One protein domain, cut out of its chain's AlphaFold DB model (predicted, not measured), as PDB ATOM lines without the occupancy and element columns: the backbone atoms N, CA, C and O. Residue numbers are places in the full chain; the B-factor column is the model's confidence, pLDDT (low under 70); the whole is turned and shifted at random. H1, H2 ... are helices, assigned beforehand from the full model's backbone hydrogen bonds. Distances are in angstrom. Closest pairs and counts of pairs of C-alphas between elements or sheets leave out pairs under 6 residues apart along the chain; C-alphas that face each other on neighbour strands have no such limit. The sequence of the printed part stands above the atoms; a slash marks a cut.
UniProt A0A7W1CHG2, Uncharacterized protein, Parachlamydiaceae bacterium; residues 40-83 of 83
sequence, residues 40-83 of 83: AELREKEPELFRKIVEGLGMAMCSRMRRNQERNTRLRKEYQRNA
ATOM      1  N   ALA A  40      32.071 -25.639  92.410       76.25
ATOM      2  CA  ALA A  40      32.466 -25.605  91.002       76.25
ATOM      3  C   ALA A  40      31.795 -26.732  90.199       76.25
ATOM      4  O   ALA A  40      31.228 -26.464  89.145       76.25
ATOM      5  N   GLU A  41      31.765 -27.959  90.738       75.56
ATOM      6  CA  GLU A  41      31.050 -29.078  90.108       75.56
ATOM      7  C   GLU A  41      29.543 -28.832  90.066       75.56
ATOM      8  O   GLU A  41      28.882 -29.192  89.097       75.56
ATOM      9  N   LEU A  42      28.995 -28.204  91.109       75.38
ATOM     10  CA  LEU A  42      27.577 -27.868  91.160       75.38
ATOM     11  C   LEU A  42      27.197 -26.854  90.076       75.38
ATOM     12  O   LEU A  42      26.159 -26.999  89.443       75.38
ATOM     13  N   ARG A  43      28.050 -25.853  89.822       78.44
ATOM     14  CA  ARG A  43      27.848 -24.881  88.739       78.44
ATOM     15  C   ARG A  43      27.832 -25.543  87.362       78.44
ATOM     16  O   ARG A  43      27.088 -25.100  86.493       78.44
ATOM     17  N   GLU A  44      28.683 -26.541  87.164       79.75
ATOM     18  CA  GLU A  44      28.871 -27.204  85.875       79.75
ATOM     19  C   GLU A  44      27.786 -28.253  85.598       79.75
ATOM     20  O   GLU A  44      27.278 -28.333  84.483       79.75
ATOM     21  N   LYS A  45      27.386 -29.017  86.624       83.81
ATOM     22  CA  LYS A  45      26.386 -30.090  86.511       83.81
ATOM     23  C   LYS A  45      24.952 -29.581  86.653       83.81
ATOM     24  O   LYS A  45      24.080 -30.033  85.922       83.81
ATOM     25  N   GLU A  46      24.709 -28.636  87.564       82.06
ATOM     26  CA  GLU A  46      23.375 -28.096  87.853       82.06
ATOM     27  C   GLU A  46      23.402 -26.567  88.049       82.06
ATOM     28  O   GLU A  46      23.299 -26.050  89.171       82.06
ATOM     29  N   PRO A  47      23.508 -25.800  86.947       83.31
ATOM     30  CA  PRO A  47      23.684 -24.349  86.998       83.31
ATOM     31  C   PRO A  47      22.505 -23.617  87.656       83.31
ATOM     32  O   PRO A  47      22.705 -22.594  88.314       83.31
ATOM     33  N   GLU A  48      21.280 -24.132  87.522       86.19
ATOM     34  CA  GLU A  48      20.102 -23.537  88.162       86.19
ATOM     35  C   GLU A  48      20.116 -23.694  89.686       86.19
ATOM     36  O   GLU A  48      19.783 -22.750  90.410       86.19
ATOM     37  N   LEU A  49      20.540 -24.857  90.187       84.00
ATOM     38  CA  LEU A  49      20.659 -25.108  91.621       84.00
ATOM     39  C   LEU A  49      21.779 -24.253  92.224       84.00
ATOM     40  O   LEU A  49      21.572 -23.595  93.246       84.00
ATOM     41  N   PHE A  50      22.924 -24.169  91.541       85.62
ATOM     42  CA  PHE A  50      24.002 -23.251  91.908       85.62
ATOM     43  C   PHE A  50      23.510 -21.797  91.987       85.62
ATOM     44  O   PHE A  50      23.778 -21.107  92.972       85.62
ATOM     45  N   ARG A  51      22.741 -21.338  90.989       85.50
ATOM     46  CA  ARG A  51      22.191 -19.976  90.964       85.50
ATOM     47  C   ARG A  51      21.296 -19.703  92.170       85.50
ATOM     48  O   ARG A  51      21.486 -18.682  92.825       85.50
ATOM     49  N   LYS A  52      20.378 -20.615  92.502       88.19
ATOM     50  CA  LYS A  52      19.489 -20.468  93.668       88.19
ATOM     51  C   LYS A  52      20.259 -20.426  94.988       88.19
ATOM     52  O   LYS A  52      19.924 -19.639  95.871       88.19
ATOM     53  N   ILE A  53      21.314 -21.231  95.122       87.31
ATOM     54  CA  ILE A  53      22.170 -21.230  96.317       87.31
ATOM     55  C   ILE A  53      22.919 -19.902  96.454       87.31
ATOM     56  O   ILE A  53      22.933 -19.313  97.535       87.31
ATOM     57  N   VAL A  54      23.508 -19.402  95.365       87.75
ATOM     58  CA  VAL A  54      24.214 -18.111  95.363       87.75
ATOM     59  C   VAL A  54      23.253 -16.957  95.642       87.75
ATOM     60  O   VAL A  54      23.584 -16.061  96.416       87.75
ATOM     61  N   GLU A  55      22.054 -16.988  95.068       89.88
ATOM     62  CA  GLU A  55      21.010 -15.995  95.322       89.88
ATOM     63  C   GLU A  55      20.594 -15.979  96.800       89.88
ATOM     64  O   GLU A  55      20.570 -14.918  97.430       89.88
ATOM     65  N   GLY A  56      20.369 -17.155  97.394       88.75
ATOM     66  CA  GLY A  56      20.086 -17.286  98.823       88.75
ATOM     67  C   GLY A  56      21.225 -16.763  99.703       88.75
ATOM     68  O   GLY A  56      20.984 -16.032 100.666       88.75
ATOM     69  N   LEU A  57      22.476 -17.068  99.343       89.12
ATOM     70  CA  LEU A  57      23.656 -16.574 100.053       89.12
ATOM     71  C   LEU A  57      23.767 -15.044  99.971       89.12
ATOM     72  O   LEU A  57      24.015 -14.385 100.984       89.12
ATOM     73  N   GLY A  58      23.531 -14.473  98.788       89.12
ATOM     74  CA  GLY A  58      23.504 -13.028  98.578       89.12
ATOM     75  C   GLY A  58      22.438 -12.348  99.437       89.12
ATOM     76  O   GLY A  58      22.733 -11.392 100.157       89.12
ATOM     77  N   MET A  59      21.215 -12.884  99.454       89.06
ATOM     78  CA  MET A  59      20.130 -12.360 100.291       89.06
ATOM     79  C   MET A  59      20.434 -12.450 101.792       89.06
ATOM     80  O   MET A  59      20.126 -11.517 102.548       89.06
ATOM     81  N   ALA A  60      21.083 -13.529 102.235       87.44
ATOM     82  CA  ALA A  60      21.524 -13.681 103.619       87.44
ATOM     83  C   ALA A  60      22.584 -12.632 104.001       87.44
ATOM     84  O   ALA A  60      22.488 -12.014 105.068       87.44
ATOM     85  N   MET A  61      23.555 -12.370 103.118       86.00
ATOM     86  CA  MET A  61      24.565 -11.328 103.327       86.00
ATOM     87  C   MET A  61      23.940  -9.933 103.389       86.00
ATOM     88  O   MET A  61      24.193  -9.202 104.349       86.00
ATOM     89  N   CYS A  62      23.069  -9.582 102.440       88.50
ATOM     90  CA  CYS A  62      22.358  -8.300 102.436       88.50
ATOM     91  C   CYS A  62      21.530  -8.108 103.714       88.50
ATOM     92  O   CYS A  62      21.584  -7.053 104.349       88.50
ATOM     93  N   SER A  63      20.824  -9.153 104.152       91.19
ATOM     94  CA  SER A  63      20.044  -9.124 105.393       91.19
ATOM     95  C   SER A  63      20.920  -8.901 106.625       91.19
ATOM     96  O   SER A  63      20.573  -8.098 107.494       91.19
ATOM     97  N   ARG A  64      22.078  -9.571 106.699       91.06
ATOM     98  CA  ARG A  64      23.049  -9.384 107.785       91.06
ATOM     99  C   ARG A  64      23.634  -7.973 107.778       91.06
ATOM    100  O   ARG A  64      23.749  -7.357 108.836       91.06
ATOM    101  N   MET A  65      23.969  -7.449 106.602       89.25
ATOM    102  CA  MET A  65      24.535  -6.110 106.453       89.25
ATOM    103  C   MET A  65      23.537  -5.028 106.878       89.25
ATOM    104  O   MET A  65      23.901  -4.132 107.639       89.25
ATOM    105  N   ARG A  66      22.263  -5.171 106.494       93.06
ATOM    106  CA  ARG A  66      21.177  -4.288 106.936       93.06
ATOM    107  C   ARG A  66      21.026  -4.282 108.458       93.06
ATOM    108  O   ARG A  66      21.065  -3.216 109.062       93.06
ATOM    109  N   ARG A  67      20.952  -5.456 109.098       92.44
ATOM    110  CA  ARG A  67      20.867  -5.554 110.571       92.44
ATOM    111  C   ARG A  67      22.060  -4.886 111.259       92.44
ATOM    112  O   ARG A  67      21.903  -4.204 112.269       92.44
ATOM    113  N   ASN A  68      23.261  -5.044 110.701       91.56
ATOM    114  CA  ASN A  68      24.456  -4.379 111.218       91.56
ATOM    115  C   ASN A  68      24.404  -2.852 111.056       91.56
ATOM    116  O   ASN A  68      24.847  -2.137 111.957       91.56
ATOM    117  N   GLN A  69      23.876  -2.342 109.940       87.06
ATOM    118  CA  GLN A  69      23.673  -0.904 109.743       87.06
ATOM    119  C   GLN A  69      22.626  -0.338 110.703       87.06
ATOM    120  O   GLN A  69      22.864   0.706 111.310       87.06
ATOM    121  N   GLU A  70      21.507  -1.035 110.896       93.88
ATOM    122  CA  GLU A  70      20.466  -0.657 111.858       93.88
ATOM    123  C   GLU A  70      21.041  -0.591 113.276       93.88
ATOM    124  O   GLU A  70      20.871   0.412 113.972       93.88
ATOM    125  N   ARG A  71      21.811  -1.612 113.676       91.75
ATOM    126  CA  ARG A  71      22.470  -1.653 114.986       91.75
ATOM    127  C   ARG A  71      23.457  -0.502 115.172       91.75
ATOM    128  O   ARG A  71      23.423   0.164 116.200       91.75
ATOM    129  N   ASN A  72      24.318  -0.245 114.187       90.56
ATOM    130  CA  ASN A  72      25.274   0.864 114.256       90.56
ATOM    131  C   ASN A  72      24.579   2.225 114.298       90.56
ATOM    132  O   ASN A  72      24.987   3.106 115.049       90.56
ATOM    133  N   THR A  73      23.513   2.396 113.518       92.06
ATOM    134  CA  THR A  73      22.709   3.621 113.528       92.06
ATOM    135  C   THR A  73      22.067   3.838 114.892       92.06
ATOM    136  O   THR A  73      22.088   4.952 115.409       92.06
ATOM    137  N   ARG A  74      21.530   2.775 115.499       91.88
ATOM    138  CA  ARG A  74      20.961   2.833 116.846       91.88
ATOM    139  C   ARG A  74      22.011   3.223 117.882       91.88
ATOM    140  O   ARG A  74      21.775   4.165 118.628       91.88
ATOM    141  N   LEU A  75      23.177   2.576 117.864       90.81
ATOM    142  CA  LEU A  75      24.282   2.912 118.762       90.81
ATOM    143  C   LEU A  75      24.709   4.373 118.598       90.81
ATOM    144  O   LEU A  75      24.813   5.083 119.587       90.81
ATOM    145  N   ARG A  76      24.877   4.868 117.365       89.31
ATOM    146  CA  ARG A  76      25.204   6.285 117.122       89.31
ATOM    147  C   ARG A  76      24.164   7.237 117.710       89.31
ATOM    148  O   ARG A  76      24.545   8.239 118.302       89.31
ATOM    149  N   LYS A  77      22.871   6.930 117.565       90.62
ATOM    150  CA  LYS A  77      21.786   7.740 118.141       90.62
ATOM    151  C   LYS A  77      21.793   7.712 119.670       90.62
ATOM    152  O   LYS A  77      21.549   8.740 120.285       90.62
ATOM    153  N   GLU A  78      22.067   6.558 120.276       89.31
ATOM    154  CA  GLU A  78      22.196   6.428 121.732       89.31
ATOM    155  C   GLU A  78      23.422   7.197 122.252       89.31
ATOM    156  O   GLU A  78      23.298   7.943 123.217       89.31
ATOM    157  N   TYR A  79      24.563   7.121 121.561       87.75
ATOM    158  CA  TYR A  79      25.750   7.925 121.875       87.75
ATOM    159  C   TYR A  79      25.486   9.430 121.772       87.75
ATOM    160  O   TYR A  79      25.856  10.161 122.676       87.75
ATOM    161  N   GLN A  80      24.823   9.898 120.710       83.62
ATOM    162  CA  GLN A  80      24.484  11.321 120.545       83.62
ATOM    163  C   GLN A  80      23.456  11.829 121.559       83.62
ATOM    164  O   GLN A  80      23.395  13.024 121.806       83.62
ATOM    165  N   ARG A  81      22.612  10.950 122.105       80.94
ATOM    166  CA  ARG A  81      21.636  11.313 123.140       80.94
ATOM    167  C   ARG A  81      22.276  11.412 124.525       80.94
ATOM    168  O   ARG A  81      21.782  12.159 125.360       80.94
ATOM    169  N   ASN A  82      23.315  10.618 124.765       74.56
ATOM    170  CA  ASN A  82      23.991  10.508 126.056       74.56
ATOM    171  C   ASN A  82      25.293  11.332 126.127       74.56
ATOM    172  O   ASN A  82      26.003  11.231 127.127       74.56
ATOM    173  N   ALA A  83      25.620  12.081 125.071       60.56
ATOM    174  CA  ALA A  83      26.717  13.045 124.998       60.56
ATOM    175  C   ALA A  83      26.157  14.466 125.108       60.56
ATOM    176  O   ALA A  83      26.841  15.304 125.734       60.56
TER     177      ALA A  83
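This is residues 40 to 83 of the 83 residues of an uncharacterized protein of Parachlamydiaceae bacterium (UniProt A0A7W1CHG2). One long straight helix, H2, makes nearly the whole length of this rod, and at its first end the short helix H1 folds back to make a small hook. H1 and H2 meet at a corner there, while residues 54 to 83, of which 54 to 81 belong to H2, stick out free. The printed part has 44 residues with two named helices, H1 then H2 along the chain, and no named strand; the class is all helix. The whole is extended, with a radius of gyration of the C-alphas of 18.1 A and spans of 58 by 13 by 5 A.

Find C-alpha 47 at (23.684, -24.349, 86.998); from there H2, residues 47 to 81, runs 50.8 A to C-alpha 81 at (21.636, 11.313, 123.140). Then go back to C-alpha 40 at (32.466, -25.605, 91.002), where H1, residues 40 to 45, begins; it measures 8.8 A from first to last C-alpha.

Look at residues 49 to 51, the part of H2 that alone touches H1. The two helices touch only at the corner by their link, and their closest C-alphas, those of Arg 43 and Phe 50, are 5.2 A apart. Their lines stand at a steep tilt of 42 degrees, and they run opposite ways. In H1 and H2 every O i to N i+4 pair is within hydrogen-bond range.

The two C-alphas farthest apart, those of Lys 45 and Ala 83, are 57.8 A apart. The printed part has no cut and ends at residue 83, the chain's last residue. The link from H1 to H2, residue 46, is tight. The mean pLDDT of the printed part is 86.1, and one residue, Ala 83, is under 70.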